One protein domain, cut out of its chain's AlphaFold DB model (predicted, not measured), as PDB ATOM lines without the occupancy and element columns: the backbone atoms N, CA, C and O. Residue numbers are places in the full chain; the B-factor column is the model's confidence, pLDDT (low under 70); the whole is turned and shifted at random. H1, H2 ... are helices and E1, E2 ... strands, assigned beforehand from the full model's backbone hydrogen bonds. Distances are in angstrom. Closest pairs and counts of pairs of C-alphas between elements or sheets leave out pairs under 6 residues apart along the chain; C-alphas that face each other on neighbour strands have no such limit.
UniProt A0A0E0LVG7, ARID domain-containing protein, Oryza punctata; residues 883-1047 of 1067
ATOM      1  N   GLU A 883      74.761  98.730 -21.809       87.12
ATOM      2  CA  GLU A 883      75.927  99.586 -21.595       87.12
ATOM      3  C   GLU A 883      76.219  99.830 -20.114       87.12
ATOM      4  O   GLU A 883      77.384  99.872 -19.731       87.12
ATOM      5  N   ASP A 884      75.194 100.033 -19.287       87.19
ATOM      6  CA  ASP A 884      75.385 100.365 -17.872       87.19
ATOM      7  C   ASP A 884      75.758  99.123 -17.062       87.19
ATOM      8  O   ASP A 884      76.629  99.202 -16.197       87.19
ATOM      9  N   PHE A 885      75.211  97.958 -17.424       93.25
ATOM     10  CA  PHE A 885      75.685  96.665 -16.943       93.25
ATOM     11  C   PHE A 885      77.155  96.434 -17.314       93.25
ATOM     12  O   PHE A 885      77.968  96.138 -16.444       93.25
ATOM     13  N   LEU A 886      77.536  96.604 -18.586       92.19
ATOM     14  CA  LEU A 886      78.921  96.389 -19.016       92.19
ATOM     15  C   LEU A 886      79.887  97.412 -18.409       92.19
ATOM     16  O   LEU A 886      81.004  97.029 -18.075       92.19
ATOM     17  N   LYS A 887      79.481  98.676 -18.224       89.69
ATOM     18  CA  LYS A 887      80.260  99.675 -17.471       89.69
ATOM     19  C   LYS A 887      80.456  99.219 -16.034       89.69
ATOM     20  O   LYS A 887      81.597  99.216 -15.588       89.69
ATOM     21  N   ASP A 888      79.394  98.791 -15.352       91.44
ATOM     22  CA  ASP A 888      79.480  98.310 -13.975       91.44
ATOM     23  C   ASP A 888      80.363  97.058 -13.870       91.44
ATOM     24  O   ASP A 888      81.245  97.067 -13.029       91.44
ATOM     25  N   VAL A 889      80.267  96.071 -14.780       92.12
ATOM     26  CA  VAL A 889      81.154  94.878 -14.875       92.12
ATOM     27  C   VAL A 889      82.608  95.236 -15.248       92.12
ATOM     28  O   VAL A 889      83.562  94.632 -14.753       92.12
ATOM     29  N   MET A 890      82.823  96.215 -16.126       91.56
ATOM     30  CA  MET A 890      84.159  96.683 -16.522       91.56
ATOM     31  C   MET A 890      84.860  97.413 -15.400       91.56
ATOM     32  O   MET A 890      86.037  97.158 -15.138       91.56
ATOM     33  N   GLN A 891      84.130  98.335 -14.763       87.69
ATOM     34  CA  GLN A 891      84.538  98.872 -13.490       87.69
ATOM     35  C   GLN A 891      84.821  97.656 -12.631       87.69
ATOM     36  O   GLN A 891      85.966  97.566 -12.182       87.69
ATOM     37  N   PHE A 892      83.855  96.721 -12.524       90.88
ATOM     38  CA  PHE A 892      83.830  95.622 -11.573       90.88
ATOM     39  C   PHE A 892      85.260  95.105 -11.463       90.88
ATOM     40  O   PHE A 892      85.980  95.365 -10.485       90.88
ATOM     41  N   LEU A 893      85.700  94.445 -12.530       89.38
ATOM     42  CA  LEU A 893      86.883  93.596 -12.539       89.38
ATOM     43  C   LEU A 893      88.145  94.324 -12.033       89.38
ATOM     44  O   LEU A 893      89.018  93.697 -11.430       89.38
ATOM     45  N   LEU A 894      88.227  95.651 -12.164       88.94
ATOM     46  CA  LEU A 894      89.350  96.459 -11.690       88.94
ATOM     47  C   LEU A 894      89.519  96.487 -10.156       88.94
ATOM     48  O   LEU A 894      90.642  96.248  -9.707       88.94
ATOM     49  N   GLN A 895      88.486  96.739  -9.327       84.75
ATOM     50  CA  GLN A 895      88.717  97.108  -7.900       84.75
ATOM     51  C   GLN A 895      89.432  96.032  -7.104       84.75
ATOM     52  O   GLN A 895      90.217  96.308  -6.200       84.75
ATOM     53  N   ARG A 896      89.096  94.783  -7.407       84.25
ATOM     54  CA  ARG A 896      89.580  93.635  -6.658       84.25
ATOM     55  C   ARG A 896      90.785  92.976  -7.371       84.25
ATOM     56  O   ARG A 896      91.321  91.992  -6.862       84.25
ATOM     57  N   GLY A 897      91.251  93.519  -8.505       83.44
ATOM     58  CA  GLY A 897      92.541  93.174  -9.127       83.44
ATOM     59  C   GLY A 897      92.493  92.304 -10.391       83.44
ATOM     60  O   GLY A 897      93.429  91.550 -10.642       83.44
ATOM     61  N   HIS A 898      91.423  92.356 -11.188       87.88
ATOM     62  CA  HIS A 898      91.271  91.621 -12.457       87.88
ATOM     63  C   HIS A 898      91.552  92.463 -13.709       87.88
ATOM     64  O   HIS A 898      90.904  92.333 -14.745       87.88
ATOM     65  N   THR A 899      92.612  93.267 -13.639       85.19
ATOM     66  CA  THR A 899      93.070  94.157 -14.719       85.19
ATOM     67  C   THR A 899      93.339  93.451 -16.052       85.19
ATOM     68  O   THR A 899      93.174  94.064 -17.098       85.19
ATOM     69  N   ARG A 900      93.693  92.157 -16.047       86.75
ATOM     70  CA  ARG A 900      93.917  91.366 -17.276       86.75
ATOM     71  C   ARG A 900      92.648  91.074 -18.089       86.75
ATOM     72  O   ARG A 900      92.777  90.627 -19.220       86.75
ATOM     73  N   LEU A 901      91.452  91.274 -17.528       87.25
ATOM     74  CA  LEU A 901      90.180  91.028 -18.223       87.25
ATOM     75  C   LEU A 901      89.566  92.288 -18.856       87.25
ATOM     76  O   LEU A 901      88.563  92.173 -19.558       87.25
ATOM     77  N   VAL A 902      90.148  93.469 -18.619       89.12
ATOM     78  CA  VAL A 902      89.630  94.767 -19.079       89.12
ATOM     79  C   VAL A 902      90.637  95.407 -20.049       89.12
ATOM     80  O   VAL A 902      91.687  95.869 -19.604       89.12
ATOM     81  N   PRO A 903      90.362  95.421 -21.369       85.69
ATOM     82  CA  PRO A 903      91.272  95.975 -22.375       85.69
ATOM     83  C   PRO A 903      91.448  97.497 -22.301       85.69
ATOM     84  O   PRO A 903      90.620  98.216 -21.741       85.69
ATOM     85  N   GLN A 904      92.521  97.998 -22.920       77.50
ATOM     86  CA  GLN A 904      92.871  99.423 -22.887       77.50
ATOM     87  C   GLN A 904      91.911 100.314 -23.700       77.50
ATOM     88  O   GLN A 904      91.725 101.469 -23.324       77.50
ATOM     89  N   GLY A 905      91.255  99.806 -24.752       77.62
ATOM     90  CA  GLY A 905      90.251 100.549 -25.531       77.62
ATOM     91  C   GLY A 905      88.861 100.657 -24.886       77.62
ATOM     92  O   GLY A 905      87.916 101.118 -25.529       77.62
ATOM     93  N   GLY A 906      88.708 100.253 -23.623       80.81
ATOM     94  CA  GLY A 906      87.481 100.453 -22.854       80.81
ATOM     95  C   GLY A 906      86.285  99.632 -23.358       80.81
ATOM     96  O   GLY A 906      86.445  98.506 -23.826       80.81
ATOM     97  N   LEU A 907      85.074 100.197 -23.263       82.44
ATOM     98  CA  LEU A 907      83.812  99.501 -23.576       82.44
ATOM     99  C   LEU A 907      83.740  98.983 -25.024       82.44
ATOM    100  O   LEU A 907      83.150  97.938 -25.273       82.44
ATOM    101  N   ALA A 908      84.392  99.661 -25.973       81.88
ATOM    102  CA  ALA A 908      84.454  99.217 -27.367       81.88
ATOM    103  C   ALA A 908      85.262  97.916 -27.554       81.88
ATOM    104  O   ALA A 908      85.046  97.186 -28.527       81.88
ATOM    105  N   GLU A 909      86.179  97.616 -26.626       84.56
ATOM    106  CA  GLU A 909      87.063  96.447 -26.647       84.56
ATOM    107  C   GLU A 909      86.707  95.369 -25.611       84.56
ATOM    108  O   GLU A 909      87.211  94.251 -25.715       84.56
ATOM    109  N   PHE A 910      85.814  95.648 -24.659       88.56
ATOM    110  CA  PHE A 910      85.429  94.719 -23.595       88.56
ATOM    111  C   PHE A 910      84.185  93.869 -23.940       88.56
ATOM    112  O   PHE A 910      83.208  94.418 -24.446       88.56
ATOM    113  N   PRO A 911      84.161  92.556 -23.624       90.88
ATOM    114  CA  PRO A 911      85.292  91.724 -23.198       90.88
ATOM    115  C   PRO A 911      86.185  91.319 -24.379       90.88
ATOM    116  O   PRO A 911      85.706  91.175 -25.509       90.88
ATOM    117  N   ASP A 912      87.459  91.031 -24.103       88.19
ATOM    118  CA  ASP A 912      88.378  90.382 -25.055       88.19
ATOM    119  C   ASP A 912      88.117  88.865 -25.129       88.19
ATOM    120  O   ASP A 912      88.909  88.023 -24.707       88.19
ATOM    121  N   ALA A 913      86.916  88.518 -25.589       89.81
ATOM    122  CA  ALA A 913      86.463  87.149 -25.789       89.81
ATOM    123  C   ALA A 913      85.553  87.081 -27.023       89.81
ATOM    124  O   ALA A 913      84.668  87.920 -27.210       89.81
ATOM    125  N   VAL A 914      85.751  86.059 -27.860       89.06
ATOM    126  CA  VAL A 914      84.993  85.848 -29.102       89.06
ATOM    127  C   VAL A 914      84.251  84.518 -29.035       89.06
ATOM    128  O   VAL A 914      84.854  83.466 -28.829       89.06
ATOM    129  N   LEU A 915      82.941  84.555 -29.280       89.56
ATOM    130  CA  LEU A 915      82.073  83.387 -29.357       89.56
ATOM    131  C   LEU A 915      81.294  83.407 -30.680       89.56
ATOM    132  O   LEU A 915      80.631  84.390 -31.011       89.56
ATOM    133  N   ASN A 916      81.382  82.313 -31.445       88.75
ATOM    134  CA  ASN A 916      80.740  82.166 -32.761       88.75
ATOM    135  C   ASN A 916      81.030  83.351 -33.720       88.75
ATOM    136  O   ASN A 916      80.126  83.904 -34.341       88.75
ATOM    137  N   ALA A 917      82.303  83.762 -33.796       83.12
ATOM    138  CA  ALA A 917      82.805  84.884 -34.607       83.12
ATOM    139  C   ALA A 917      82.229  86.286 -34.281       83.12
ATOM    140  O   ALA A 917      82.418  87.221 -35.056       83.12
ATOM    141  N   LYS A 918      81.585  86.460 -33.119       87.44
ATOM    142  CA  LYS A 918      81.191  87.763 -32.552       87.44
ATOM    143  C   LYS A 918      81.820  87.955 -31.167       87.44
ATOM    144  O   LYS A 918      82.164  86.968 -30.518       87.44
ATOM    145  N   ARG A 919      81.942  89.200 -30.694       90.38
ATOM    146  CA  ARG A 919      82.322  89.501 -29.297       90.38
ATOM    147  C   ARG A 919      81.347  88.812 -28.331       90.38
ATOM    148  O   ARG A 919      80.163  88.722 -28.642       90.38
ATOM    149  N   LEU A 920      81.837  88.280 -27.215       94.12
ATOM    150  CA  LEU A 920      81.017  87.599 -26.212       94.12
ATOM    151  C   LEU A 920      79.996  88.558 -25.572       94.12
ATOM    152  O   LEU A 920      80.368  89.570 -24.984       94.12
ATOM    153  N   ASP A 921      78.725  88.180 -25.648       94.06
ATOM    154  CA  ASP A 921      77.579  88.887 -25.078       94.06
ATOM    155  C   ASP A 921      77.437  88.585 -23.577       94.06
ATOM    156  O   ASP A 921      76.791  87.615 -23.178       94.06
ATOM    157  N   LEU A 922      78.095  89.379 -22.726       94.62
ATOM    158  CA  LEU A 922      78.021  89.186 -21.272       94.62
ATOM    159  C   LEU A 922      76.657  89.576 -20.686       94.62
ATOM    160  O   LEU A 922      76.277  89.010 -19.665       94.62
ATOM    161  N   TYR A 923      75.922  90.504 -21.304       93.12
ATOM    162  CA  TYR A 923      74.649  90.998 -20.772       93.12
ATOM    163  C   TYR A 923      73.546  89.939 -20.860       93.12
ATOM    164  O   TYR A 923      72.955  89.586 -19.839       93.12
ATOM    165  N   ASN A 924      73.322  89.352 -22.040       92.00
ATOM    166  CA  ASN A 924      72.340  88.274 -22.181       92.00
ATOM    167  C   ASN A 924      72.822  86.983 -21.500       92.00
ATOM    168  O   ASN A 924      72.003  86.247 -20.958       92.00
ATOM    169  N   LEU A 925      74.137  86.727 -21.441       93.75
ATOM    170  CA  LEU A 925      74.689  85.613 -20.659       93.75
ATOM    171  C   LEU A 925      74.397  85.754 -19.155       93.75
ATOM    172  O   LEU A 925      74.011  84.773 -18.528       93.75
ATOM    173  N   TYR A 926      74.570  86.946 -18.578       93.25
ATOM    174  CA  TYR A 926      74.287  87.196 -17.165       93.25
ATOM    175  C   TYR A 926      72.788  87.128 -16.874       93.25
ATOM    176  O   TYR A 926      72.346  86.319 -16.057       93.25
ATOM    177  N   LYS A 927      71.997  87.913 -17.615       89.25
ATOM    178  CA  LYS A 927      70.543  88.017 -17.458       89.25
ATOM    179  C   LYS A 927      69.843  86.662 -17.538       89.25
ATOM    180  O   LYS A 927      68.982  86.375 -16.712       89.25
ATOM    181  N   GLU A 928      70.224  85.810 -18.489       87.62
ATOM    182  CA  GLU A 928      69.624  84.482 -18.656       87.62
ATOM    183  C   GLU A 928      70.139  83.438 -17.643       87.62
ATOM    184  O   GLU A 928      69.593  82.340 -17.602       87.62
ATOM    185  N   VAL A 929      71.154  83.720 -16.822       87.31
ATOM    186  CA  VAL A 929      71.590  82.807 -15.745       87.31
ATOM    187  C   VAL A 929      71.007  83.229 -14.398       87.31
ATOM    188  O   VAL A 929      70.459  82.382 -13.697       87.31
ATOM    189  N   VAL A 930      71.032  84.520 -14.051       85.19
ATOM    190  CA  VAL A 930      70.507  84.991 -12.753       85.19
ATOM    191  C   VAL A 930      68.986  84.840 -12.628       85.19
ATOM    192  O   VAL A 930      68.515  84.388 -11.588       85.19
ATOM    193  N   SER A 931      68.242  85.029 -13.726       78.56
ATOM    194  CA  SER A 931      66.797  84.722 -13.832       78.56
ATOM    195  C   SER A 931      66.450  83.222 -13.784       78.56
ATOM    196  O   SER A 931      65.284  82.836 -13.871       78.56
ATOM    197  N   ARG A 932      67.464  82.350 -13.695       73.94
ATOM    198  CA  ARG A 932      67.330  80.886 -13.587       73.94
ATOM    199  C   ARG A 932      67.919  80.350 -12.285       73.94
ATOM    200  O   ARG A 932      68.358  79.204 -12.243       73.94
ATOM    201  N   GLY A 933      67.973  81.193 -11.254       70.94
ATOM    202  CA  GLY A 933      68.565  80.860  -9.962       70.94
ATOM    203  C   GLY A 933      70.091  80.964  -9.920       70.94
ATOM    204  O   GLY A 933      70.687  80.466  -8.978       70.94
ATOM    205  N   GLY A 934      70.749  81.607 -10.888       81.50
ATOM    206  CA  GLY A 934      72.197  81.840 -10.847       81.50
ATOM    207  C   GLY A 934      73.050  80.626 -11.235       81.50
ATOM    208  O   GLY A 934      72.563  79.546 -11.583       81.50
ATOM    209  N   PHE A 935      74.370  80.798 -11.211       84.38
ATOM    210  CA  PHE A 935      75.313  79.812 -11.741       84.38
ATOM    211  C   PHE A 935      75.283  78.474 -10.994       84.38
ATOM    212  O   PHE A 935      75.563  77.431 -11.591       84.38
ATOM    213  N   TYR A 936      74.941  78.479  -9.700       77.94
ATOM    214  CA  TYR A 936      74.959  77.272  -8.869       77.94
ATOM    215  C   TYR A 936      73.976  76.189  -9.330       77.94
ATOM    216  O   TYR A 936      74.197  75.009  -9.062       77.94
ATOM    217  N   VAL A 937      72.939  76.561 -10.089       73.25
ATOM    218  CA  VAL A 937      72.008  75.621 -10.735       73.25
ATOM    219  C   VAL A 937      72.723  74.750 -11.785       73.25
ATOM    220  O   VAL A 937      72.289  73.639 -12.094       73.25
ATOM    221  N   GLY A 938      73.883  75.183 -12.292       75.44
ATOM    222  CA  GLY A 938      74.885  74.307 -12.898       75.44
ATOM    223  C   GLY A 938      74.427  73.606 -14.178       75.44
ATOM    224  O   GLY A 938      74.537  74.159 -15.269       75.44
ATOM    225  N   ASN A 939      74.007  72.341 -14.088       69.62
ATOM    226  CA  ASN A 939      73.456  71.586 -15.226       69.62
ATOM    227  C   ASN A 939      71.931  71.722 -15.376       69.62
ATOM    228  O   ASN A 939      71.416  71.335 -16.422       69.62
ATOM    229  N   GLY A 940      71.226  72.286 -14.387       64.88
ATOM    230  CA  GLY A 940      69.790  72.563 -14.478       64.88
ATOM    231  C   GLY A 940      69.453  73.632 -15.526       64.88
ATOM    232  O   GLY A 940      68.405  73.577 -16.162       64.88
ATOM    233  N   ILE A 941      70.382  74.558 -15.782       74.69
ATOM    234  CA  ILE A 941      70.275  75.547 -16.861       74.69
ATOM    235  C   ILE A 941      70.645  74.891 -18.200       74.69
ATOM    236  O   ILE A 941      71.744  74.357 -18.364       74.69
ATOM    237  N   ASN A 942      69.783  75.003 -19.214       79.31
ATOM    238  CA  ASN A 942      70.115  74.574 -20.577       79.31
ATOM    239  C   ASN A 942      70.967  75.640 -21.296       79.31
ATOM    240  O   ASN A 942      70.485  76.422 -22.121       79.31
ATOM    241  N   TRP A 943      72.271  75.644 -21.010       84.25
ATOM    242  CA  TRP A 943      73.248  76.606 -21.544       84.25
ATOM    243  C   TRP A 943      73.253  76.734 -23.076       84.25
ATOM    244  O   TRP A 943      73.582  77.796 -23.597       84.25
ATOM    245  N   LYS A 944      72.905  75.671 -23.817       81.88
ATOM    246  CA  LYS A 944      72.888  75.690 -25.291       81.88
ATOM    247  C   LYS A 944      71.531  76.095 -25.871       81.88
ATOM    248  O   LYS A 944      71.501  76.836 -26.848       81.88
ATOM    249  N   GLY A 945      70.433  75.582 -25.322       78.44
ATOM    250  CA  GLY A 945      69.092  75.784 -25.874       78.44
ATOM    251  C   GLY A 945      68.362  77.013 -25.336       78.44
ATOM    252  O   GLY A 945      67.546  77.577 -26.056       78.44
ATOM    253  N   GLN A 946      68.664  77.447 -24.109       77.69
ATOM    254  CA  GLN A 946      67.974  78.558 -23.439       77.69
ATOM    255  C   GLN A 946      68.862  79.796 -23.272       77.69
ATOM    256  O   GLN A 946      68.407  80.891 -23.569       77.69
ATOM    257  N   VAL A 947      70.122  79.632 -22.844       85.44
ATOM    258  CA  VAL A 947      71.046  80.771 -22.666       85.44
ATOM    259  C   VAL A 947      71.633  81.197 -24.012       85.44
ATOM    260  O   VAL A 947      71.375  82.300 -24.481       85.44
ATOM    261  N   PHE A 948      72.370  80.307 -24.693       88.44
ATOM    262  CA  PHE A 948      73.043  80.663 -25.948       88.44
ATOM    263  C   PHE A 948      72.079  81.184 -27.019       88.44
ATOM    264  O   PHE A 948      72.434  82.124 -27.713       88.44
ATOM    265  N   SER A 949      70.869  80.626 -27.134       85.25
ATOM    266  CA  SER A 949      69.864  81.020 -28.139       85.25
ATOM    267  C   SER A 949      69.345  82.457 -27.991       85.25
ATOM    268  O   SER A 949      68.859  83.021 -28.974       85.25
ATOM    269  N   LYS A 950      69.467  83.047 -26.795       85.62
ATOM    270  CA  LYS A 950      69.091  84.433 -26.470       85.62
ATOM    271  C   LYS A 950      70.248  85.426 -26.619       85.62
ATOM    272  O   LYS A 950      70.007  86.623 -26.717       85.62
ATOM    273  N   MET A 951      71.488  84.943 -26.679       89.69
ATOM    274  CA  MET A 951      72.676  85.775 -26.877       89.69
ATOM    275  C   MET A 951      72.810  86.215 -28.339       89.69
ATOM    276  O   MET A 951      72.604  85.429 -29.267       89.69
ATOM    277  N   SER A 952      73.301  87.432 -28.569       88.50
ATOM    278  CA  SER A 952      73.631  87.949 -29.906       88.50
ATOM    279  C   SER A 952      74.694  87.114 -30.644       88.50
ATOM    280  O   SER A 952      74.778  87.164 -31.877       88.50
ATOM    281  N   ASN A 953      75.467  86.289 -29.922       90.69
ATOM    282  CA  ASN A 953      76.378  85.278 -30.470       90.69
ATOM    283  C   ASN A 953      75.667  84.129 -31.213       90.69
ATOM    284  O   ASN A 953      76.325  83.407 -31.964       90.69
ATOM    285  N   HIS A 954      74.363  83.921 -31.028       88.62
ATOM    286  CA  HIS A 954      73.642  82.830 -31.675       88.62
ATOM    287  C   HIS A 954      73.517  83.019 -33.192       88.62
ATOM    288  O   HIS A 954      73.246  84.109 -33.699       88.62
ATOM    289  N   THR A 955      73.652  81.914 -33.923       85.50
ATOM    290  CA  THR A 955      73.184  81.788 -35.305       85.50
ATOM    291  C   THR A 955      72.479  80.444 -35.476       85.50
ATOM    292  O   THR A 955      72.942  79.421 -34.966       85.50
ATOM    293  N   VAL A 956      71.370  80.439 -36.225       77.56
ATOM    294  CA  VAL A 956      70.521  79.247 -36.449       77.56
ATOM    295  C   VAL A 956      71.307  78.092 -37.093       77.56
ATOM    296  O   VAL A 956      71.008  76.926 -36.871       77.56
ATOM    297  N   THR A 957      72.361  78.408 -37.850       76.81
ATOM    298  CA  THR A 957      73.239  77.448 -38.540       76.81
ATOM    299  C   THR A 957      74.588  77.220 -37.836       76.81
ATOM    300  O   THR A 957      75.540  76.750 -38.468       76.81
ATOM    301  N   ASN A 958      74.719  77.561 -36.547       75.38
ATOM    302  CA  ASN A 958      75.986  77.391 -35.830       75.38
ATOM    303  C   ASN A 958      76.411  75.910 -35.744       75.38
ATOM    304  O   ASN A 958      75.595  75.006 -35.579       75.38
ATOM    305  N   LYS A 959      77.726  75.670 -35.806       75.06
ATOM    306  CA  LYS A 959      78.328  74.326 -35.710       75.06
ATOM    307  C   LYS A 959      78.981  74.057 -34.347       75.06
ATOM    308  O   LYS A 959      79.803  73.152 -34.227       75.06
ATOM    309  N   MET A 960      78.655  74.838 -33.311       73.62
ATOM    310  CA  MET A 960      79.298  74.707 -32.001       73.62
ATOM    311  C   MET A 960      78.693  73.546 -31.197       73.62
ATOM    312  O   MET A 960      77.625  73.637 -30.582       73.62
ATOM    313  N   THR A 961      79.411  72.425 -31.171       74.19
ATOM    314  CA  THR A 961      79.040  71.233 -30.393       74.19
ATOM    315  C   THR A 961      79.283  71.408 -28.890       74.19
ATOM    316  O   THR A 961      78.494  70.908 -28.098       74.19
ATOM    317  N   GLY A 962      80.308  72.175 -28.492       81.81
ATOM    318  CA  GLY A 962      80.713  72.376 -27.089       81.81
ATOM    319  C   GLY A 962      80.306  73.705 -26.431       81.81
ATOM    320  O   GLY A 962      80.882  74.054 -25.402       81.81
ATOM    321  N   VAL A 963      79.368  74.473 -27.007       86.44
ATOM    322  CA  VAL A 963      79.097  75.871 -26.592       86.44
ATOM    323  C   VAL A 963      78.757  76.036 -25.103       86.44
ATOM    324  O   VAL A 963      79.293  76.941 -24.472       86.44
ATOM    325  N   GLY A 964      77.970  75.132 -24.508       85.00
ATOM    326  CA  GLY A 964      77.586  75.227 -23.091       85.00
ATOM    327  C   GLY A 964      78.779  75.187 -22.127       85.00
ATOM    328  O   GLY A 964      78.869  76.007 -21.220       85.00
ATOM    329  N   ASN A 965      79.762  74.315 -22.380       86.44
ATOM    330  CA  ASN A 965      80.982  74.234 -21.566       86.44
ATOM    331  C   ASN A 965      81.908  75.443 -21.763       86.44
ATOM    332  O   ASN A 965      82.787  75.679 -20.938       86.44
ATOM    333  N   THR A 966      81.775  76.173 -22.873       90.38
ATOM    334  CA  THR A 966      82.495  77.433 -23.112       90.38
ATOM    335  C   THR A 966      81.799  78.596 -22.410       90.38
ATOM    336  O   THR A 966      82.475  79.384 -21.758       90.38
ATOM    337  N   LEU A 967      80.463  78.658 -22.446       92.44
ATOM    338  CA  LEU A 967      79.690  79.661 -21.706       92.44
ATOM    339  C   LEU A 967      79.898  79.557 -20.194       92.44
ATOM    340  O   LEU A 967      80.161  80.579 -19.570       92.44
ATOM    341  N   LYS A 968      79.891  78.341 -19.629       89.50
ATOM    342  CA  LYS A 968      80.211  78.124 -18.208       89.50
ATOM    343  C   LYS A 968      81.566  78.713 -17.820       89.50
ATOM    344  O   LYS A 968      81.624  79.538 -16.921       89.50
ATOM    345  N   ARG A 969      82.627  78.378 -18.566       90.81
ATOM    346  CA  ARG A 969      83.982  78.907 -18.327       90.81
ATOM    347  C   ARG A 969      84.077  80.427 -18.471       90.81
ATOM    348  O   ARG A 969      84.872  81.050 -17.775       90.81
ATOM    349  N   HIS A 970      83.296  81.042 -19.360       93.25
ATOM    350  CA  HIS A 970      83.243  82.501 -19.459       93.25
ATOM    351  C   HIS A 970      82.475  83.140 -18.299       93.25
ATOM    352  O   HIS A 970      82.935  84.144 -17.761       93.25
ATOM    353  N   TYR A 971      81.371  82.540 -17.856       95.00
ATOM    354  CA  TYR A 971      80.669  82.976 -16.648       95.00
ATOM    355  C   TYR A 971      81.586  82.888 -15.417       95.00
ATOM    356  O   TYR A 971      81.744  83.860 -14.684       95.00
ATOM    357  N   GLU A 972      82.310  81.772 -15.297       90.75
ATOM    358  CA  GLU A 972      83.395  81.542 -14.334       90.75
ATOM    359  C   GLU A 972      84.607  82.481 -14.507       90.75
ATOM    360  O   GLU A 972      85.518  82.486 -13.688       90.75
ATOM    361  N   THR A 973      84.697  83.267 -15.578       92.31
ATOM    362  CA  THR A 973      85.809  84.215 -15.762       92.31
ATOM    363  C   THR A 973      85.383  85.642 -15.431       92.31
ATOM    364  O   THR A 973      86.146  86.373 -14.799       92.31
ATOM    365  N   TYR A 974      84.173  86.030 -15.843       92.19
ATOM    366  CA  TYR A 974      83.713  87.421 -15.833       92.19
ATOM    367  C   TYR A 974      82.572  87.719 -14.847       92.19
ATOM    368  O   TYR A 974      82.370  88.892 -14.550       92.19
ATOM    369  N   LEU A 975      81.798  86.716 -14.399       94.25
ATOM    370  CA  LEU A 975      80.445  86.946 -13.867       94.25
ATOM    371  C   LEU A 975      80.108  86.305 -12.505       94.25
ATOM    372  O   LEU A 975      79.122  86.730 -11.912       94.25
ATOM    373  N   LEU A 976      80.853  85.338 -11.946       92.44
ATOM    374  CA  LEU A 976      80.397  84.754 -10.667       92.44
ATOM    375  C   LEU A 976      80.659  85.614  -9.422       92.44
ATOM    376  O   LEU A 976      79.761  85.726  -8.600       92.44
ATOM    377  N   GLU A 977      81.831  86.240  -9.226       89.44
ATOM    378  CA  GLU A 977      81.952  87.186  -8.093       89.44
ATOM    379  C   GLU A 977      80.969  88.344  -8.288       89.44
ATOM    380  O   GLU A 977      80.527  88.915  -7.292       89.44
ATOM    381  N   TYR A 978      80.605  88.640  -9.546       90.75
ATOM    382  CA  TYR A 978      79.572  89.605  -9.907       90.75
ATOM    383  C   TYR A 978      78.210  89.157  -9.385       90.75
ATOM    384  O   TYR A 978      77.594  89.888  -8.616       90.75
ATOM    385  N   GLU A 979      77.784  87.935  -9.697       90.88
ATOM    386  CA  GLU A 979      76.595  87.300  -9.120       90.88
ATOM    387  C   GLU A 979      76.627  87.289  -7.581       90.88
ATOM    388  O   GLU A 979      75.728  87.829  -6.946       90.88
ATOM    389  N   LEU A 980      77.699  86.773  -6.972       85.44
ATOM    390  CA  LEU A 980      77.826  86.607  -5.517       85.44
ATOM    391  C   LEU A 980      77.913  87.930  -4.730       85.44
ATOM    392  O   LEU A 980      77.812  87.919  -3.502       85.44
ATOM    393  N   SER A 981      78.132  89.062  -5.405       85.31
ATOM    394  CA  SER A 981      78.253  90.383  -4.771       85.31
ATOM    395  C   SER A 981      77.074  91.324  -5.061       85.31
ATOM    396  O   SER A 981      77.055  92.420  -4.498       85.31
ATOM    397  N   HIS A 982      76.090  90.894  -5.858       82.94
ATOM    398  CA  HIS A 982      74.827  91.601  -6.117       82.94
ATOM    399  C   HIS A 982      73.623  90.798  -5.587       82.94
ATOM    400  O   HIS A 982      73.781  89.699  -5.056       82.94
ATOM    401  N   ASP A 983      72.420  91.367  -5.677       80.69
ATOM    402  CA  ASP A 983      71.139  90.731  -5.321       80.69
ATOM    403  C   ASP A 983      70.265  90.561  -6.577       80.69
ATOM    404  O   ASP A 983      69.092  90.913  -6.596       80.69
ATOM    405  N   ASP A 984      70.886  90.072  -7.657       81.00
ATOM    406  CA  ASP A 984      70.267  89.892  -8.982       81.00
ATOM    407  C   ASP A 984      69.795  88.464  -9.267       81.00
ATOM    408  O   ASP A 984      69.124  88.230 -10.271       81.00
ATOM    409  N   VAL A 985      70.183  87.498  -8.431       78.88
ATOM    410  CA  VAL A 985      69.648  86.138  -8.522       78.88
ATOM    411  C   VAL A 985      68.216  86.193  -8.023       78.88
ATOM    412  O   VAL A 985      67.997  86.347  -6.820       78.88
ATOM    413  N   ASP A 986      67.260  86.072  -8.944       60.97
ATOM    414  CA  ASP A 986      65.843  86.029  -8.605       60.97
ATOM    415  C   ASP A 986      65.613  84.851  -7.654       60.97
ATOM    416  O   ASP A 986      65.730  83.678  -8.017       60.97
ATOM    417  N   GLY A 987      65.345  85.188  -6.390       54.44
ATOM    418  CA  GLY A 987      65.188  84.260  -5.274       54.44
ATOM    419  C   GLY A 987      63.864  83.504  -5.308       54.44
ATOM    420  O   GLY A 987      63.227  83.342  -4.267       54.44
ATOM    421  N   GLU A 988      63.435  83.053  -6.487       57.03
ATOM    422  CA  GLU A 988      62.276  82.185  -6.652       57.03
ATOM    423  C   GLU A 988      62.583  80.803  -6.075       57.03
ATOM    424  O   GLU A 988      63.005  79.854  -6.740       57.03
ATOM    425  N   CYS A 989      62.344  80.695  -4.772       63.22
ATOM    426  CA  CYS A 989      62.024  79.442  -4.122       63.22
ATOM    427  C   CYS A 989      61.038  78.639  -4.983       63.22
ATOM    428  O   CYS A 989      60.007  79.169  -5.389       63.22
ATOM    429  N   CYS A 990      61.310  77.347  -5.184       76.19
ATOM    430  CA  CYS A 990      60.460  76.462  -5.979       76.19
ATOM    431  C   CYS A 990      58.976  76.621  -5.606       76.19
ATOM    432  O   CYS A 990      58.600  76.403  -4.452       76.19
ATOM    433  N   LEU A 991      58.129  76.933  -6.592       78.38
ATOM    434  CA  LEU A 991      56.699  77.238  -6.430       78.38
ATOM    435  C   LEU A 991      55.869  76.126  -5.751       78.38
ATOM    436  O   LEU A 991      54.712  76.351  -5.418       78.38
ATOM    437  N   LEU A 992      56.444  74.932  -5.559       80.62
ATOM    438  CA  LEU A 992      55.807  73.771  -4.925       80.62
ATOM    439  C   LEU A 992      56.294  73.471  -3.499       80.62
ATOM    440  O   LEU A 992      55.561  72.838  -2.742       80.62
ATOM    441  N   CYS A 993      57.518  73.858  -3.132       80.75
ATOM    442  CA  CYS A 993      58.097  73.565  -1.810       80.75
ATOM    443  C   CYS A 993      58.606  74.808  -1.064       80.75
ATOM    444  O   CYS A 993      59.064  74.697   0.069       80.75
ATOM    445  N   HIS A 994      58.545  75.974  -1.710       71.44
ATOM    446  CA  HIS A 994      59.016  77.271  -1.229       71.44
ATOM    447  C   HIS A 994      60.451  77.252  -0.673       71.44
ATOM    448  O   HIS A 994      60.794  78.005   0.235       71.44
ATOM    449  N   SER A 995      61.313  76.427  -1.276       68.94
ATOM    450  CA  SER A 995      62.732  76.312  -0.948       68.94
ATOM    451  C   SER A 995      63.620  76.580  -2.165       68.94
ATOM    452  O   SER A 995      63.317  76.137  -3.274       68.94
ATOM    453  N   SER A 996      64.755  77.242  -1.942       63.66
ATOM    454  CA  SER A 996      65.856  77.401  -2.907       63.66
ATOM    455  C   SER A 996      66.849  76.225  -2.879       63.66
ATOM    456  O   SER A 996      68.001  76.374  -3.278       63.66
ATOM    457  N   ALA A 997      66.442  75.059  -2.359       62.97
ATOM    458  CA  ALA A 997      67.298  73.877  -2.265       62.97
ATOM    459  C   ALA A 997      67.913  73.476  -3.630       62.97
ATOM    460  O   ALA A 997      67.279  73.661  -4.673       62.97
ATOM    461  N   PRO A 998      69.127  72.897  -3.652       56.19
ATOM    462  CA  PRO A 998      69.728  72.389  -4.882       56.19
ATOM    463  C   PRO A 998      68.931  71.197  -5.439       56.19
ATOM    464  O   PRO A 998      68.476  70.336  -4.690       56.19
ATOM    465  N   GLY A 999      68.795  71.123  -6.765       67.56
ATOM    466  CA  GLY A 999      68.072  70.055  -7.457       67.56
ATOM    467  C   GLY A 999      67.976  70.293  -8.966       67.56
ATOM    468  O   GLY A 999      68.536  71.260  -9.480       67.56
ATOM    469  N   ASP A1000      67.248  69.427  -9.672       75.06
ATOM    470  CA  ASP A1000      66.860  69.659 -11.069       75.06
ATOM    471  C   ASP A1000      65.704  70.672 -11.112       75.06
ATOM    472  O   ASP A1000      64.658  70.446 -10.497       75.06
ATOM    473  N   TRP A1001      65.871  71.779 -11.838       76.44
ATOM    474  CA  TRP A1001      64.897  72.876 -11.923       76.44
ATOM    475  C   TRP A1001      64.259  72.964 -13.313       76.44
ATOM    476  O   TRP A1001      64.941  72.853 -14.331       76.44
ATOM    477  N   VAL A1002      62.949  73.210 -13.364       80.06
ATOM    478  CA  VAL A1002      62.172  73.437 -14.590       80.06
ATOM    479  C   VAL A1002      61.354  74.723 -14.489       80.06
ATOM    480  O   VAL A1002      60.805  75.056 -13.438       80.06
ATOM    481  N   ASN A1003      61.262  75.439 -15.608       79.19
ATOM    482  CA  ASN A1003      60.541  76.702 -15.723       79.19
ATOM    483  C   ASN A1003      59.138  76.489 -16.295       79.19
ATOM    484  O   ASN A1003      58.981  75.749 -17.269       79.19
ATOM    485  N   CYS A1004      58.120  77.132 -15.722       82.50
ATOM    486  CA  CYS A1004      56.770  77.074 -16.264       82.50
ATOM    487  C   CYS A1004      56.606  77.992 -17.484       82.50
ATOM    488  O   CYS A1004      56.549  79.208 -17.330       82.50
ATOM    489  N   GLY A1005      56.350  77.425 -18.667       75.19
ATOM    490  CA  GLY A1005      56.143  78.190 -19.908       75.19
ATOM    491  C   GLY A1005      54.958  79.173 -19.906       75.19
ATOM    492  O   GLY A1005      54.914  80.072 -20.740       75.19
ATOM    493  N   LEU A1006      54.021  79.056 -18.950       77.69
ATOM    494  CA  LEU A1006      52.857  79.947 -18.838       77.69
ATOM    495  C   LEU A1006      53.018  81.107 -17.847       77.69
ATOM    496  O   LEU A1006      52.566  82.206 -18.155       77.69
ATOM    497  N   CYS A1007      53.598  80.881 -16.664       72.94
ATOM    498  CA  CYS A1007      53.775  81.939 -15.656       72.94
ATOM    499  C   CYS A1007      55.222  82.411 -15.490       72.94
ATOM    500  O   CYS A1007      55.435  83.399 -14.804       72.94
ATOM    501  N   GLY A1008      56.204  81.734 -16.087       68.00
ATOM    502  CA  GLY A1008      57.625  82.048 -15.918       68.00
ATOM    503  C   GLY A1008      58.225  81.608 -14.579       68.00
ATOM    504  O   GLY A1008      59.437  81.676 -14.436       68.00
ATOM    505  N   GLU A1009      57.413  81.107 -13.646       76.94
ATOM    506  CA  GLU A1009      57.840  80.684 -12.303       76.94
ATOM    507  C   GLU A1009      58.608  79.350 -12.311       76.94
ATOM    508  O   GLU A1009      58.346  78.451 -13.131       76.94
ATOM    509  N   TRP A1010      59.498  79.177 -11.334       77.00
ATOM    510  CA  TRP A1010      60.370  78.005 -11.201       77.00
ATOM    511  C   TRP A1010      59.858  76.911 -10.256       77.00
ATOM    512  O   TRP A1010      59.372  77.165  -9.156       77.00
ATOM    513  N   ALA A1011      60.031  75.647 -10.654       79.56
ATOM    514  CA  ALA A1011      59.785  74.478  -9.813       79.56
ATOM    515  C   ALA A1011      60.982  73.520  -9.835       79.56
ATOM    516  O   ALA A1011      61.575  73.281 -10.887       79.56
ATOM    517  N   HIS A1012      61.280  72.873  -8.708       85.69
ATOM    518  CA  HIS A1012      62.055  71.634  -8.732       85.69
ATOM    519  C   HIS A1012      61.267  70.580  -9.499       85.69
ATOM    520  O   HIS A1012      60.112  70.294  -9.168       85.69
ATOM    521  N   PHE A1013      61.912  69.940 -10.465       82.56
ATOM    522  CA  PHE A1013      61.331  68.849 -11.233       82.56
ATOM    523  C   PHE A1013      60.861  67.704 -10.315       82.56
ATOM    524  O   PHE A1013      59.768  67.178 -10.488       82.56
ATOM    525  N   GLY A1014      61.632  67.390  -9.266       81.00
ATOM    526  CA  GLY A1014      61.275  66.381  -8.258       81.00
ATOM    527  C   GLY A1014      60.158  66.778  -7.277       81.00
ATOM    528  O   GLY A1014      59.654  65.914  -6.556       81.00
ATOM    529  N   CYS A1015      59.747  68.051  -7.228       85.50
ATOM    530  CA  CYS A1015      58.587  68.467  -6.432       85.50
ATOM    531  C   CYS A1015      57.261  68.258  -7.178       85.50
ATOM    532  O   CYS A1015      56.222  68.132  -6.528       85.50
ATOM    533  N   ASP A1016      57.273  68.178  -8.511       85.31
ATOM    534  CA  ASP A1016      56.070  67.892  -9.289       85.31
ATOM    535  C   ASP A1016      55.839  66.382  -9.412       85.31
ATOM    536  O   ASP A1016      56.449  65.681 -10.216       85.31
ATOM    537  N   ARG A1017      54.924  65.865  -8.586       82.25
ATOM    538  CA  ARG A1017      54.606  64.431  -8.504       82.25
ATOM    539  C   ARG A1017      53.503  63.983  -9.473       82.25
ATOM    540  O   ARG A1017      52.929  62.908  -9.287       82.25
ATOM    541  N   ARG A1018      53.152  64.785 -10.485       85.06
ATOM    542  CA  ARG A1018      52.115  64.416 -11.462       85.06
ATOM    543  C   ARG A1018      52.581  63.278 -12.370       85.06
ATOM    544  O   ARG A1018      53.653  63.324 -12.968       85.06
ATOM    545  N   GLN A1019      51.731  62.266 -12.514       74.38
ATOM    546  CA  GLN A1019      51.966  61.158 -13.439       74.38
ATOM    547  C   GLN A1019      51.857  61.645 -14.895       74.38
ATOM    548  O   GLN A1019      50.973  62.435 -15.221       74.38
ATOM    549  N   GLY A1020      52.748  61.164 -15.768       72.88
ATOM    550  CA  GLY A1020      52.773  61.522 -17.195       72.88
ATOM    551  C   GLY A1020      53.724  62.663 -17.583       72.88
ATOM    552  O   GLY A1020      53.766  63.028 -18.756       72.88
ATOM    553  N   LEU A1021      54.508  63.207 -16.646       79.88
ATOM    554  CA  LEU A1021      55.650  64.067 -16.979       79.88
ATOM    555  C   LEU A1021      56.741  63.252 -17.703       79.88
ATOM    556  O   LEU A1021      56.976  62.088 -17.374       79.88
ATOM    557  N   GLY A1022      57.407  63.864 -18.688       79.81
ATOM    558  CA  GLY A1022      58.588  63.285 -19.350       79.81
ATOM    559  C   GLY A1022      59.790  63.201 -18.404       79.81
ATOM    560  O   GLY A1022      59.703  63.610 -17.251       79.81
ATOM    561  N   THR A1023      60.948  62.714 -18.856       80.94
ATOM    562  CA  THR A1023      62.151  62.768 -18.000       80.94
ATOM    563  C   THR A1023      62.682  64.200 -17.907       80.94
ATOM    564  O   THR A1023      62.473  64.989 -18.826       80.94
ATOM    565  N   PHE A1024      63.451  64.550 -16.866       74.69
ATOM    566  CA  PHE A1024      64.103  65.870 -16.794       74.69
ATOM    567  C   PHE A1024      64.898  66.207 -18.074       74.69
ATOM    568  O   PHE A1024      64.835  67.324 -18.589       74.69
ATOM    569  N   LYS A1025      65.558  65.204 -18.674       73.19
ATOM    570  CA  LYS A1025      66.287  65.329 -19.950       73.19
ATOM    571  C   LYS A1025      65.390  65.696 -21.137       73.19
ATOM    572  O   LYS A1025      65.883  66.286 -22.096       73.19
ATOM    573  N   ASP A1026      64.099  65.371 -21.093       76.81
ATOM    574  CA  ASP A1026      63.141  65.741 -22.135       76.81
ATOM    575  C   ASP A1026      62.733  67.210 -22.079       76.81
ATOM    576  O   ASP A1026      62.449  67.776 -23.130       76.81
ATOM    577  N   TYR A1027      62.770  67.838 -20.903       76.00
ATOM    578  CA  TYR A1027      62.572  69.282 -20.730       76.00
ATOM    579  C   TYR A1027      63.888  70.063 -20.918       76.00
ATOM    580  O   TYR A1027      63.905  71.132 -21.520       76.00
ATOM    581  N   ALA A1028      65.018  69.507 -20.465       65.19
ATOM    582  CA  ALA A1028      66.327  70.169 -20.478       65.19
ATOM    583  C   ALA A1028      67.079  70.120 -21.829       65.19
ATOM    584  O   ALA A1028      68.116  70.773 -21.977       65.19
ATOM    585  N   LYS A1029      66.606  69.358 -22.825       67.00
ATOM    586  CA  LYS A1029      67.210  69.315 -24.174       67.00
ATOM    587  C   LYS A1029      66.930  70.596 -24.979       67.00
ATOM    588  O   LYS A1029      66.065  71.398 -24.643       67.00
ATOM    589  N   THR A1030      67.715  70.837 -26.032       47.38
ATOM    590  CA  THR A1030      67.405  71.896 -27.019       47.38
ATOM    591  C   THR A1030      66.133  71.492 -27.773       47.38
ATOM    592  O   THR A1030      66.054  70.336 -28.181       47.38
ATOM    593  N   ASP A1031      65.154  72.394 -27.888       56.50
ATOM    594  CA  ASP A1031      63.752  72.078 -28.229       56.50
ATOM    595  C   ASP A1031      63.171  70.935 -27.369       56.50
ATOM    596  O   ASP A1031      62.635  69.935 -27.851       56.50
ATOM    597  N   GLY A1032      63.343  71.071 -26.049       67.50
ATOM    598  CA  GLY A1032      62.701  70.219 -25.052       67.50
ATOM    599  C   GLY A1032      61.188  70.425 -24.962       67.50
ATOM    600  O   GLY A1032      60.630  71.371 -25.514       67.50
ATOM    601  N   LEU A1033      60.523  69.518 -24.245       74.75
ATOM    602  CA  LEU A1033      59.106  69.642 -23.913       74.75
ATOM    603  C   LEU A1033      58.861  70.922 -23.102       74.75
ATOM    604  O   LEU A1033      59.679  71.304 -22.266       74.75
ATOM    605  N   GLU A1034      57.709  71.553 -23.307       79.81
ATOM    606  CA  GLU A1034      57.270  72.668 -22.473       79.81
ATOM    607  C   GLU A1034      56.756  72.139 -21.126       79.81
ATOM    608  O   GLU A1034      55.881  71.269 -21.071       79.81
ATOM    609  N   TYR A1035      57.305  72.649 -20.022       83.94
ATOM    610  CA  TYR A1035      56.802  72.361 -18.682       83.94
ATOM    611  C   TYR A1035      55.758  73.411 -18.282       83.94
ATOM    612  O   TYR A1035      55.978  74.612 -18.417       83.94
ATOM    613  N   ILE A1036      54.618  72.965 -17.752       85.69
ATOM    614  CA  ILE A1036      53.564  73.837 -17.223       85.69
ATOM    615  C   ILE A1036      53.299  73.414 -15.785       85.69
ATOM    616  O   ILE A1036      52.870  72.284 -15.565       85.69
ATOM    617  N   CYS A1037      53.521  74.296 -14.811       87.12
ATOM    618  CA  CYS A1037      53.414  73.965 -13.391       87.12
ATOM    619  C   CYS A1037      51.986  73.540 -12.976       87.12
ATOM    620  O   CYS A1037      51.009  73.850 -13.676       87.12
ATOM    621  N   PRO A1038      51.822  72.857 -11.825       84.75
ATOM    622  CA  PRO A1038      50.514  72.449 -11.313       84.75
ATOM    623  C   PRO A1038      49.507  73.602 -11.175       84.75
ATOM    624  O   PRO A1038      48.356  73.447 -11.586       84.75
ATOM    625  N   HIS A1039      49.929  74.775 -10.687       84.31
ATOM    626  CA  HIS A1039      49.048  75.941 -10.521       84.31
ATOM    627  C   HIS A1039      48.489  76.450 -11.861       84.31
ATOM    628  O   HIS A1039      47.272  76.600 -12.002       84.31
ATOM    629  N   CYS A1040      49.338  76.624 -12.879       83.69
ATOM    630  CA  CYS A1040      48.902  77.022 -14.223       83.69
ATOM    631  C   CYS A1040      48.084  75.936 -14.929       83.69
ATOM    632  O   CYS A1040      47.118  76.236 -15.635       83.69
ATOM    633  N   SER A1041      48.415  74.665 -14.695       83.12
ATOM    634  CA  SER A1041      47.650  73.534 -15.225       83.12
ATOM    635  C   SER A1041      46.212  73.537 -14.692       83.12
ATOM    636  O   SER A1041      45.267  73.414 -15.470       83.12
ATOM    637  N   LEU A1042      46.025  73.757 -13.385       69.62
ATOM    638  CA  LEU A1042      44.706  73.865 -12.751       69.62
ATOM    639  C   LEU A1042      43.945  75.136 -13.169       69.62
ATOM    640  O   LEU A1042      42.727  75.089 -13.347       69.62
ATOM    641  N   ALA A1043      44.641  76.259 -13.377       59.44
ATOM    642  CA  ALA A1043      44.030  77.496 -13.864       59.44
ATOM    643  C   ALA A1043      43.416  77.330 -15.269       59.44
ATOM    644  O   ALA A1043      42.305  77.807 -15.515       59.44
ATOM    645  N   ASN A1044      44.076  76.581 -16.160       50.12
ATOM    646  CA  ASN A1044      43.552  76.273 -17.494       50.12
ATOM    647  C   ASN A1044      42.341  75.324 -17.476       50.12
ATOM    648  O   ASN A1044      41.453  75.468 -18.317       50.12
ATOM    649  N   TYR A1045      42.216  74.428 -16.489       50.75
ATOM    650  CA  TYR A1045      40.995  73.621 -16.324       50.75
ATOM    651  C   TYR A1045      39.748  74.464 -16.002       50.75
ATOM    652  O   TYR A1045      38.641  74.063 -16.355       50.75
ATOM    653  N   LYS A1046      39.905  75.656 -15.403       42.12
ATOM    654  CA  LYS A1046      38.798  76.605 -15.166       42.12
ATOM    655  C   LYS A1046      38.490  77.526 -16.358       42.12
ATOM    656  O   LYS A1046      37.542  78.304 -16.279       42.12
ATOM    657  N   LYS A1047      39.246  77.445 -17.461       43.69
ATOM    658  CA  LYS A1047      39.031  78.227 -18.693       43.69
ATOM    659  C   LYS A1047      38.962  77.343 -19.945       43.69
ATOM    660  O   LYS A1047      39.688  77.558 -20.912       43.69
TER     661      LYS A1047
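What this domain is: This is residues 883 to 1047 of the 1067 residues of the protein "ARID domain-containing protein" of Oryza punctata (UniProt A0A0E0LVG7). The model has two lobes, both rich in loops: a larger one where H2, H3 and H4 cross as a core, with H1 and H5 beside it, and a smaller one with the short hairpin of E1 and E2, and H6. H7 lies at the far end of the smaller lobe, and residues 1042 to 1047 stick out there. The 165 printed residues run H1 H2 H3 H4 H5 E1 E2 H6 H7, mostly helix, with under half in named elements. The whole is compact, with a radius of gyration of the C-alphas of 17.7 A, but elongated in outline, 58 by 36 by 27 A.

How they stand to each other: H1, residues 883 to 895, only just touches the hub H2, residues 922 to 930, with 3 pairs of C-alphas within 8 A, the closest Phe 885 and Tyr 923 at 6.9 A. H2 touches H3, residues 943 to 950, at a steep tilt of 57 degrees, opposite ways; the closest C-alphas, of Glu 928 and Val 947, are 5.6 A apart. H4, residues 963 to 974, touches H3, about perpendicular at 75 degrees, closest at the C-alphas of Trp 943 and Gly 964, 4.8 A. H4 meets H5, residues 976 to 981, only through their tight link. E1, residues 1001 to 1003, and E2, residues 1010 to 1012, form an antiparallel hairpin, with N 1002 and O 1011 2.8 A apart, within hydrogen-bond range. H6, residues 1024 to 1028, and H7, residues 1038 to 1045, are apart. Every O i to N i+4 pair is within range in H2, H5, H6 and H7; H1 has 7 of 9, H4 7 of 8, and H3 0 of 4, with 1 of 5 O i to N i+3 pairs.

Where its parts are: H1 begins at C-alpha 883 (75.927, 99.586, -21.595) and measures 18.9 A; H2 measures 12.1 A and H4 16.4 A. H7 ends at C-alpha 1045 (40.995, 73.621, -16.324).

The domain as a whole: The C-alphas farthest apart, of Gln 904 and Lys 1046, are 59.2 A apart. The printed part has no cut. Its longest link, H1 to H2, has 26 residues. Mean pLDDT of the printed part is 80.7; residues under 70 include 986 to 989 and 1042 to 1047.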